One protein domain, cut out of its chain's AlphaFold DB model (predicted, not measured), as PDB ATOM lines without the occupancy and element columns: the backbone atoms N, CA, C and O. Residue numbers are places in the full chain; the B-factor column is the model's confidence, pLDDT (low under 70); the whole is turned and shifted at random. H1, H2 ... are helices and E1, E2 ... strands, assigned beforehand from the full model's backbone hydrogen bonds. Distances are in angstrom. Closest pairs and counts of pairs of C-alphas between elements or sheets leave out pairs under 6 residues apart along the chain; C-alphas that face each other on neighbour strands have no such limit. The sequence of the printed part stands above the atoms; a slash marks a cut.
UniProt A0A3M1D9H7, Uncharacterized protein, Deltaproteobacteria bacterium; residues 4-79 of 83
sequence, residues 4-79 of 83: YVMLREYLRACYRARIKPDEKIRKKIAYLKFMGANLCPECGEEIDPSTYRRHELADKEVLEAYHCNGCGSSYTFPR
ATOM      1  N   TYR A   4     151.850 138.193  81.235       87.75
ATOM      2  CA  TYR A   4     152.651 137.814  80.070       87.75
ATOM      3  C   TYR A   4     154.028 138.502  80.016       87.75
ATOM      4  O   TYR A   4     155.037 137.894  79.651       87.75
ATOM      5  N   VAL A   5     154.101 139.777  80.414       89.56
ATOM      6  CA  VAL A   5     155.365 140.536  80.451       89.56
ATOM      7  C   VAL A   5     156.260 140.026  81.579       89.56
ATOM      8  O   VAL A   5     157.472 139.903  81.399       89.56
ATOM      9  N   MET A   6     155.664 139.685  82.723       92.50
ATOM     10  CA  MET A   6     156.386 139.125  83.867       92.50
ATOM     11  C   MET A   6     156.960 137.743  83.535       92.50
ATOM     12  O   MET A   6     158.153 137.523  83.746       92.50
ATOM     13  N   LEU A   7     156.156 136.870  82.916       93.56
ATOM     14  CA  LEU A   7     156.581 135.575  82.377       93.56
ATOM     15  C   LEU A   7     157.823 135.719  81.482       93.56
ATOM     16  O   LEU A   7     158.851 135.081  81.716       93.56
ATOM     17  N   ARG A   8     157.759 136.604  80.481       93.62
ATOM     18  CA  ARG A   8     158.867 136.867  79.550       93.62
ATOM     19  C   ARG A   8     160.149 137.270  80.278       93.62
ATOM     20  O   ARG A   8     161.228 136.753  79.983       93.62
ATOM     21  N   GLU A   9     160.053 138.204  81.220       94.88
ATOM     22  CA  GLU A   9     161.216 138.699  81.961       94.88
ATOM     23  C   GLU A   9     161.819 137.640  82.889       94.88
ATOM     24  O   GLU A   9     163.048 137.552  82.990       94.88
ATOM     25  N   TYR A  10     160.983 136.807  83.512       96.38
ATOM     26  CA  TYR A  10     161.423 135.668  84.316       96.38
ATOM     27  C   TYR A  10     162.203 134.659  83.474       96.38
ATOM     28  O   TYR A  10     163.365 134.369  83.773       96.38
ATOM     29  N   LEU A  11     161.629 134.217  82.354       96.06
ATOM     30  CA  LEU A  11     162.258 133.258  81.444       96.06
ATOM     31  C   LEU A  11     163.603 133.760  80.900       96.06
ATOM     32  O   LEU A  11     164.591 133.020  80.879       96.06
ATOM     33  N   ARG A  12     163.688 135.046  80.539       95.19
ATOM     34  CA  ARG A  12     164.942 135.688  80.114       95.19
ATOM     35  C   ARG A  12     165.990 135.717  81.212       95.19
ATOM     36  O   ARG A  12     167.165 135.478  80.928       95.19
ATOM     37  N   ALA A  13     165.599 136.038  82.444       96.12
ATOM     38  CA  ALA A  13     166.516 136.053  83.577       96.12
ATOM     39  C   ALA A  13     167.063 134.644  83.851       96.12
ATOM     40  O   ALA A  13     168.279 134.479  83.946       96.12
ATOM     41  N   CYS A  14     166.197 133.627  83.858       96.88
ATOM     42  CA  CYS A  14     166.588 132.223  83.985       96.88
ATOM     43  C   CYS A  14     167.518 131.774  82.848       96.88
ATOM     44  O   CYS A  14     168.541 131.141  83.095       96.88
ATOM     45  N   TYR A  15     167.214 132.131  81.598       94.75
ATOM     46  CA  TYR A  15     168.083 131.837  80.457       94.75
ATOM     47  C   TYR A  15     169.468 132.484  80.596       94.75
ATOM     48  O   TYR A  15     170.479 131.809  80.423       94.75
ATOM     49  N   ARG A  16     169.538 133.766  80.980       94.44
ATOM     50  CA  ARG A  16     170.823 134.444  81.216       94.44
ATOM     51  C   ARG A  16     171.606 133.809  82.362       94.44
ATOM     52  O   ARG A  16     172.805 133.619  82.211       94.44
ATOM     53  N   ALA A  17     170.938 133.438  83.457       95.81
ATOM     54  CA  ALA A  17     171.576 132.759  84.583       95.81
ATOM     55  C   ALA A  17     172.181 131.404  84.194       95.81
ATOM     56  O   ALA A  17     173.235 131.057  84.718       95.81
ATOM     57  N   ARG A  18     171.543 130.664  83.271       93.50
ATOM     58  CA  ARG A  18     172.078 129.401  82.729       93.50
ATOM     59  C   ARG A  18     173.361 129.606  81.923       93.50
ATOM     60  O   ARG A  18     174.260 128.784  82.014       93.50
ATOM     61  N   ILE A  19     173.444 130.686  81.142       93.12
ATOM     62  CA  ILE A  19     174.625 130.987  80.315       93.12
ATOM     63  C   ILE A  19     175.759 131.570  81.157       93.12
ATOM     64  O   ILE A  19     176.910 131.166  81.027       93.12
ATOM     65  N   LYS A  20     175.443 132.565  81.988       94.75
ATOM     66  CA  LYS A  20     176.409 133.282  82.817       94.75
ATOM     67  C   LYS A  20     175.760 133.613  84.161       94.75
ATOM     68  O   LYS A  20     175.059 134.625  84.263       94.75
ATOM     69  N   PRO A  21     175.950 132.769  85.188       93.88
ATOM     70  CA  PRO A  21     175.384 133.025  86.500       93.88
ATOM     71  C   PRO A  21     176.045 134.255  87.126       93.88
ATOM     72  O   PRO A  21     177.265 134.378  87.155       93.88
ATOM     73  N   ASP A  22     175.219 135.157  87.645       95.75
ATOM     74  CA  ASP A  22     175.632 136.403  88.290       95.75
ATOM     75  C   ASP A  22     174.696 136.695  89.470       95.75
ATOM     76  O   ASP A  22     173.505 136.368  89.423       95.75
ATOM     77  N   GLU A  23     175.218 137.292  90.542       97.31
ATOM     78  CA  GLU A  23     174.444 137.574  91.755       97.31
ATOM     79  C   GLU A  23     173.252 138.501  91.481       97.31
ATOM     80  O   GLU A  23     172.149 138.262  91.981       97.31
ATOM     81  N   LYS A  24     173.424 139.525  90.635       97.00
ATOM     82  CA  LYS A  24     172.337 140.446  90.272       97.00
ATOM     83  C   LYS A  24     171.241 139.704  89.520       97.00
ATOM     84  O   LYS A  24     170.060 139.953  89.758       97.00
ATOM     85  N   ILE A  25     171.611 138.759  88.652       97.00
ATOM     86  CA  ILE A  25     170.635 137.916  87.949       97.00
ATOM     87  C   ILE A  25     169.891 137.017  88.945       97.00
ATOM     88  O   ILE A  25     168.669 136.926  88.861       97.00
ATOM     89  N   ARG A  26     170.581 136.412  89.923       96.94
ATOM     90  CA  ARG A  26     169.931 135.599  90.970       96.94
ATOM     91  C   ARG A  26     168.926 136.416  91.785       96.94
ATOM     92  O   ARG A  26     167.795 135.972  91.963       96.94
ATOM     93  N   LYS A  27     169.297 137.631  92.207       97.88
ATOM     94  CA  LYS A  27     168.391 138.561  92.906       97.88
ATOM     95  C   LYS A  27     167.192 138.947  92.039       97.88
ATOM     96  O   LYS A  27     166.067 138.931  92.527       97.88
ATOM     97  N   LYS A  28     167.402 139.215  90.741       96.94
ATOM     98  CA  LYS A  28     166.306 139.479  89.791       96.94
ATOM     99  C   LYS A  28     165.355 138.282  89.681       96.94
ATOM    100  O   LYS A  28     164.148 138.480  89.719       96.94
ATOM    101  N   ILE A  29     165.876 137.057  89.572       97.62
ATOM    102  CA  ILE A  29     165.055 135.835  89.534       97.62
ATOM    103  C   ILE A  29     164.235 135.701  90.821       97.62
ATOM    104  O   ILE A  29     163.035 135.463  90.739       97.62
ATOM    105  N   ALA A  30     164.851 135.887  91.991       97.81
ATOM    106  CA  ALA A  30     164.155 135.813  93.275       97.81
ATOM    107  C   ALA A  30     163.031 136.857  93.388       97.81
ATOM    108  O   ALA A  30     161.916 136.517  93.769       97.81
ATOM    109  N   TYR A  31     163.294 138.103  92.981       97.06
ATOM    110  CA  TYR A  31     162.280 139.157  92.941       97.06
ATOM    111  C   TYR A  31     161.120 138.812  91.995       97.06
ATOM    112  O   TYR A  31     159.957 138.963  92.352       97.06
ATOM    113  N   LEU A  32     161.417 138.302  90.799       96.88
ATOM    114  CA  LEU A  32     160.387 137.909  89.838       96.88
ATOM    115  C   LEU A  32     159.541 136.734  90.348       96.88
ATOM    116  O   LEU A  32     158.325 136.760  90.180       96.88
ATOM    117  N   LYS A  33     160.155 135.754  91.026       96.56
ATOM    118  CA  LYS A  33     159.430 134.675  91.717       96.56
ATOM    119  C   LYS A  33     158.492 135.216  92.793       96.56
ATOM    120  O   LYS A  33     157.331 134.838  92.833       96.56
ATOM    121  N   PHE A  34     158.971 136.143  93.620       96.06
ATOM    122  CA  PHE A  34     158.144 136.792  94.641       96.06
ATOM    123  C   PHE A  34     156.913 137.491  94.037       96.06
ATOM    124  O   PHE A  34     155.833 137.450  94.615       96.06
ATOM    125  N   MET A  35     157.050 138.068  92.843       95.56
ATOM    126  CA  MET A  35     155.945 138.696  92.110       95.56
ATOM    127  C   MET A  35     155.040 137.703  91.351       95.56
ATOM    128  O   MET A  35     154.175 138.141  90.595       95.56
ATOM    129  N   GLY A  36     155.247 136.389  91.488       95.19
ATOM    130  CA  GLY A  36     154.461 135.353  90.803       95.19
ATOM    131  C   GLY A  36     154.804 135.164  89.322       95.19
ATOM    132  O   GLY A  36     154.066 134.510  88.593       95.19
ATOM    133  N   ALA A  37     155.929 135.705  88.843       96.25
ATOM    134  CA  ALA A  37     156.340 135.575  87.442       96.25
ATOM    135  C   ALA A  37     156.788 134.150  87.060       96.25
ATOM    136  O   ALA A  37     157.002 133.864  85.882       96.25
ATOM    137  N   ASN A  38     156.967 133.276  88.055       96.00
ATOM    138  CA  ASN A  38     157.236 131.852  87.885       96.00
ATOM    139  C   ASN A  38     155.965 131.002  87.799       96.00
ATOM    140  O   ASN A  38     156.098 129.785  87.782       96.00
ATOM    141  N   LEU A  39     154.782 131.612  87.723       95.56
ATOM    142  CA  LEU A  39     153.518 130.911  87.529       95.56
ATOM    143  C   LEU A  39     152.990 131.131  86.111       95.56
ATOM    144  O   LEU A  39     153.088 132.228  85.552       95.56
ATOM    145  N   CYS A  40     152.432 130.081  85.520       95.12
ATOM    146  CA  CYS A  40     151.786 130.150  84.220       95.12
ATOM    147  C   CYS A  40     150.583 131.111  84.278       95.12
ATOM    148  O   CYS A  40     149.717 130.934  85.133       95.12
ATOM    149  N   PRO A  41     150.471 132.080  83.349       93.88
ATOM    150  CA  PRO A  41     149.321 132.982  83.295       93.88
ATOM    151  C   PRO A  41     147.961 132.295  83.113       93.88
ATOM    152  O   PRO A  41     146.960 132.870  83.519       93.88
ATOM    153  N   GLU A  42     147.929 131.110  82.494       94.44
ATOM    154  CA  GLU A  42     146.678 130.407  82.167       94.44
ATOM    155  C   GLU A  42     146.254 129.422  83.262       94.44
ATOM    156  O   GLU A  42     145.094 129.406  83.656       94.44
ATOM    157  N   CYS A  43     147.176 128.594  83.769       95.12
ATOM    158  CA  CYS A  43     146.842 127.544  84.742       95.12
ATOM    159  C   CYS A  43     147.421 127.753  86.145       95.12
ATOM    160  O   CYS A  43     147.105 126.980  87.042       95.12
ATOM    161  N   GLY A  44     148.276 128.756  86.351       95.12
ATOM    162  CA  GLY A  44     148.902 129.023  87.649       95.12
ATOM    163  C   GLY A  44     150.006 128.042  88.057       95.12
ATOM    164  O   GLY A  44     150.625 128.254  89.093       95.12
ATOM    165  N   GLU A  45     150.294 127.016  87.253       95.56
ATOM    166  CA  GLU A  45     151.366 126.051  87.523       95.56
ATOM    167  C   GLU A  45     152.753 126.692  87.487       95.56
ATOM    168  O   GLU A  45     153.002 127.634  86.725       95.56
ATOM    169  N   GLU A  46     153.681 126.139  88.270       95.25
ATOM    170  CA  GLU A  46     155.066 126.590  88.228       95.25
ATOM    171  C   GLU A  46     155.690 126.351  86.848       95.25
ATOM    172  O   GLU A  46     155.606 125.290  86.232       95.25
ATOM    173  N   ILE A  47     156.350 127.389  86.355       94.50
ATOM    174  CA  ILE A  47     157.027 127.397  85.069       94.50
ATOM    175  C   ILE A  47     158.351 126.655  85.180       94.50
ATOM    176  O   ILE A  47     159.192 127.011  86.008       94.50
ATOM    177  N   ASP A  48     158.585 125.733  84.246       94.88
ATOM    178  CA  ASP A  48     159.897 125.148  83.992       94.88
ATOM    179  C   ASP A  48     160.657 125.966  82.924       94.88
ATOM    180  O   ASP A  48     160.373 125.853  81.729       94.88
ATOM    181  N   PRO A  49     161.679 126.766  83.287       94.31
ATOM    182  CA  PRO A  49     162.423 127.571  82.320       94.31
ATOM    183  C   PRO A  49     163.267 126.738  81.340       94.31
ATOM    184  O   PRO A  49     163.884 127.309  80.432       94.31
ATOM    185  N   SER A  50     163.366 125.416  81.522       90.94
ATOM    186  CA  SER A  50     164.126 124.525  80.644       90.94
ATOM    187  C   SER A  50     163.570 124.503  79.214       90.94
ATOM    188  O   SER A  50     164.359 124.496  78.264       90.94
ATOM    189  N   THR A  51     162.245 124.615  79.065       91.88
ATOM    190  CA  THR A  51     161.534 124.584  77.775       91.88
ATOM    191  C   THR A  51     161.622 125.905  77.015       91.88
ATOM    192  O   THR A  51     161.295 125.967  75.832       91.88
ATOM    193  N   TYR A  52     162.117 126.967  77.661       95.00
ATOM    194  CA  TYR A  52     162.337 128.248  77.005       95.00
ATOM    195  C   TYR A  52     163.479 128.173  75.996       95.00
ATOM    196  O   TYR A  52     164.623 127.837  76.338       95.00
ATOM    197  N   ARG A  53     163.177 128.570  74.761       92.50
ATOM    198  CA  ARG A  53     164.120 128.621  73.648       92.50
ATOM    199  C   ARG A  53     164.249 130.034  73.100       92.50
ATOM    200  O   ARG A  53     163.304 130.818  73.107       92.50
ATOM    201  N   ARG A  54     165.444 130.342  72.602       91.75
ATOM    202  CA  ARG A  54     165.759 131.564  71.862       91.75
ATOM    203  C   ARG A  54     166.367 131.141  70.531       91.75
ATOM    204  O   ARG A  54     167.390 130.461  70.541       91.75
ATOM    205  N   HIS A  55     165.771 131.576  69.431       88.31
ATOM    206  CA  HIS A  55     166.262 131.321  68.081       88.31
ATOM    207  C   HIS A  55     166.478 132.644  67.345       88.31
ATOM    208  O   HIS A  55     165.715 133.594  67.520       88.31
ATOM    209  N   GLU A  56     167.551 132.710  66.563       86.50
ATOM    210  CA  GLU A  56     167.810 133.808  65.631       86.50
ATOM    211  C   GLU A  56     167.196 133.438  64.281       86.50
ATOM    212  O   GLU A  56     167.432 132.344  63.767       86.50
ATOM    213  N   LEU A  57     166.350 134.322  63.759       84.94
ATOM    214  CA  LEU A  57     165.711 134.200  62.457       84.94
ATOM    215  C   LEU A  57     166.651 134.721  61.357       84.94
ATOM    216  O   LEU A  57     167.634 135.417  61.627       84.94
ATOM    217  N   ALA A  58     166.354 134.369  60.103       84.06
ATOM    218  CA  ALA A  58     167.201 134.684  58.946       84.06
ATOM    219  C   ALA A  58     167.429 136.196  58.734       84.06
ATOM    220  O   ALA A  58     168.454 136.607  58.196       84.06
ATOM    221  N   ASP A  59     166.499 137.024  59.199       82.94
ATOM    222  CA  ASP A  59     166.511 138.488  59.142       82.94
ATOM    223  C   ASP A  59     167.166 139.154  60.370       82.94
ATOM    224  O   ASP A  59     167.078 140.370  60.539       82.94
ATOM    225  N   LYS A  60     167.873 138.380  61.210       80.56
ATOM    226  CA  LYS A  60     168.475 138.806  62.491       80.56
ATOM    227  C   LYS A  60     167.457 139.162  63.576       80.56
ATOM    228  O   LYS A  60     167.848 139.678  64.630       80.56
ATOM    229  N   GLU A  61     166.176 138.874  63.374       83.62
ATOM    230  CA  GLU A  61     165.215 138.939  64.464       83.62
ATOM    231  C   GLU A  61     165.459 137.800  65.457       83.62
ATOM    232  O   GLU A  61     165.970 136.731  65.127       83.62
ATOM    233  N   VAL A  62     165.126 138.034  66.725       88.00
ATOM    234  CA  VAL A  62     165.224 136.999  67.756       88.00
ATOM    235  C   VAL A  62     163.822 136.643  68.203       88.00
ATOM    236  O   VAL A  62     163.111 137.492  68.751       88.00
ATOM    237  N   LEU A  63     163.478 135.373  68.027       90.31
ATOM    238  CA  LEU A  63     162.251 134.789  68.527       90.31
ATOM    239  C   LEU A  63     162.534 134.033  69.819       90.31
ATOM    240  O   LEU A  63     163.456 133.219  69.912       90.31
ATOM    241  N   GLU A  64     161.733 134.312  70.832       92.56
ATOM    242  CA  GLU A  64     161.785 133.626  72.111       92.56
ATOM    243  C   GLU A  64     160.485 132.849  72.283       92.56
ATOM    244  O   GLU A  64     159.412 133.409  72.088       92.56
ATOM    245  N   ALA A  65     160.564 131.575  72.646       93.94
ATOM    246  CA  ALA A  65     159.395 130.721  72.791       93.94
ATOM    247  C   ALA A  65     159.428 129.978  74.123       93.94
ATOM    248  O   ALA A  65     160.498 129.618  74.618       93.94
ATOM    249  N   TYR A  66     158.253 129.749  74.699       94.88
ATOM    250  CA  TYR A  66     158.069 128.956  75.909       94.88
ATOM    251  C   TYR A  66     156.790 128.134  75.813       94.88
ATOM    252  O   TYR A  66     155.779 128.622  75.315       94.88
ATOM    253  N   HIS A  67     156.846 126.909  76.323       94.81
ATOM    254  CA  HIS A  67     155.714 125.999  76.400       94.81
ATOM    255  C   HIS A  67     155.506 125.572  77.852       94.81
ATOM    256  O   HIS A  67     156.456 125.129  78.507       94.81
ATOM    257  N   CYS A  68     154.281 125.724  78.352       95.06
ATOM    258  CA  CYS A  68     153.911 125.270  79.685       95.06
ATOM    259  C   CYS A  68     153.615 123.768  79.677       95.06
ATOM    260  O   CYS A  68     152.685 123.329  79.011       95.06
ATOM    261  N   ASN A  69     154.349 123.000  80.484       93.44
ATOM    262  CA  ASN A  69     154.155 121.550  80.600       93.44
ATOM    263  C   ASN A  69     152.829 121.156  81.280       93.44
ATOM    264  O   ASN A  69     152.387 120.025  81.116       93.44
ATOM    265  N   GLY A  70     152.213 122.062  82.051       92.94
ATOM    266  CA  GLY A  70     150.964 121.799  82.770       92.94
ATOM    267  C   GLY A  70     149.725 121.903  81.878       92.94
ATOM    268  O   GLY A  70     148.947 120.961  81.789       92.94
ATOM    269  N   CYS A  71     149.540 123.041  81.201       95.00
ATOM    270  CA  CYS A  71     148.351 123.296  80.373       95.00
ATOM    271  C   CYS A  71     148.590 123.219  78.859       95.00
ATOM    272  O   CYS A  71     147.636 123.294  78.090       95.00
ATOM    273  N   GLY A  72     149.842 123.112  78.410       93.62
ATOM    274  CA  GLY A  72     150.191 123.085  76.989       93.62
ATOM    275  C   GLY A  72     150.191 124.455  76.296       93.62
ATOM    276  O   GLY A  72     150.453 124.540  75.092       93.62
ATOM    277  N   SER A  73     149.927 125.547  77.020       92.94
ATOM    278  CA  SER A  73     149.955 126.891  76.439       92.94
ATOM    279  C   SER A  73     151.343 127.241  75.914       92.94
ATOM    280  O   SER A  73     152.362 127.029  76.579       92.94
ATOM    281  N   SER A  74     151.367 127.807  74.709       92.31
ATOM    282  CA  SER A  74     152.588 128.227  74.027       92.31
ATOM    283  C   SER A  74     152.637 129.745  73.923       92.31
ATOM    284  O   SER A  74     151.660 130.393  73.560       92.31
ATOM    285  N   TYR A  75     153.798 130.306  74.231       91.75
ATOM    286  CA  TYR A  75     154.038 131.740  74.265       91.75
ATOM    287  C   TYR A  75     155.203 132.082  73.351       91.75
ATOM    288  O   TYR A  75     156.197 131.353  73.296       91.75
ATOM    289  N   THR A  76     155.092 133.192  72.628       91.50
ATOM    290  CA  THR A  76     156.112 133.625  71.672       91.50
ATOM    291  C   THR A  76     156.355 135.121  71.799       91.50
ATOM    292  O   THR A  76     155.445 135.939  71.680       91.50
ATOM    293  N   PHE A  77     157.605 135.491  72.053       87.81
ATOM    294  CA  PHE A  77     158.022 136.862  72.297       87.81
ATOM    295  C   PHE A  77     159.002 137.297  71.204       87.81
ATOM    296  O   PHE A  77     160.130 136.793  71.158       87.81
ATOM    297  N   PRO A  78     158.639 138.264  70.348       83.88
ATOM    298  CA  PRO A  78     159.629 138.927  69.521       83.88
ATOM    299  C   PRO A  78     160.547 139.756  70.430       83.88
ATOM    300  O   PRO A  78     160.110 140.504  71.315       83.88
ATOM    301  N   ARG A  79     161.862 139.610  70.257       75.12
ATOM    302  CA  ARG A  79     162.842 140.477  70.929       75.12
ATOM    303  C   ARG A  79     162.940 141.842  70.240       75.12
ATOM    304  O   ARG A  79     163.402 142.787  70.874       75.12
TER     305      ARG A  79
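This is residues 4 to 79 of the 83 residues of an uncharacterized protein of Deltaproteobacteria bacterium (UniProt A0A3M1D9H7). A helical hairpin, H1 and H2, packs through H1 on one face of a small three-stranded sheet, whose other face is bare. H1 is in the middle, with the sheet on one side of it and H2 on the other. The 76 printed residues hold, in order, H1, H2, E1, E2 and E3; the sheet E1 - E2 - E3 is antiparallel, and the class is mixed, helices and strands. The whole is compact, with a radius of gyration of the C-alphas of 12.4 A and spans of 37 by 31 by 18 A.

H1, residues 4 to 19, runs 23.0 A from C-alpha 4 at (152.651, 137.814, 80.070). H2, residues 23 to 34, runs 16.6 A. E1 is residues 53 to 56, 10.2 A, and E2 residues 62 to 67, 16.9 A. E3, residues 74 to 78, runs 13.6 A to C-alpha 78 at (159.629, 138.927, 69.521).

The sheet is a meander, each strand the antiparallel neighbour of the one before. In the hairpin E1 and E2, N 53 and O 65 are 2.9 A apart, within hydrogen-bond range; in the hairpin E2 and E3, N 75 and O 66 are 2.8 A apart, also within range. H1 is on the sheet at a height of 9.9 A and runs across the strands, at 81 degrees to E1 on the local plane: two layers, a helix on one face of a sheet. The closest C-alphas of H1 and E3 are those of Arg 8 and Phe 77, 7.3 A apart. H1 and H2 touch, closest at the C-alphas of Tyr 10 and Leu 32, 6.0 A; they run opposite ways at a shallow tilt of 32 degrees, only just short of steep. H2 is not on the sheet. In H1 and H2 every O i to N i+4 pair is within hydrogen-bond range.

The C-alphas farthest apart, those of Phe 34 and Ala 58, are 36.9 A apart. The printed part has no cut. The link from H2 to E1, residues 35 to 52, is long. No printed residue is under 70 in pLDDT.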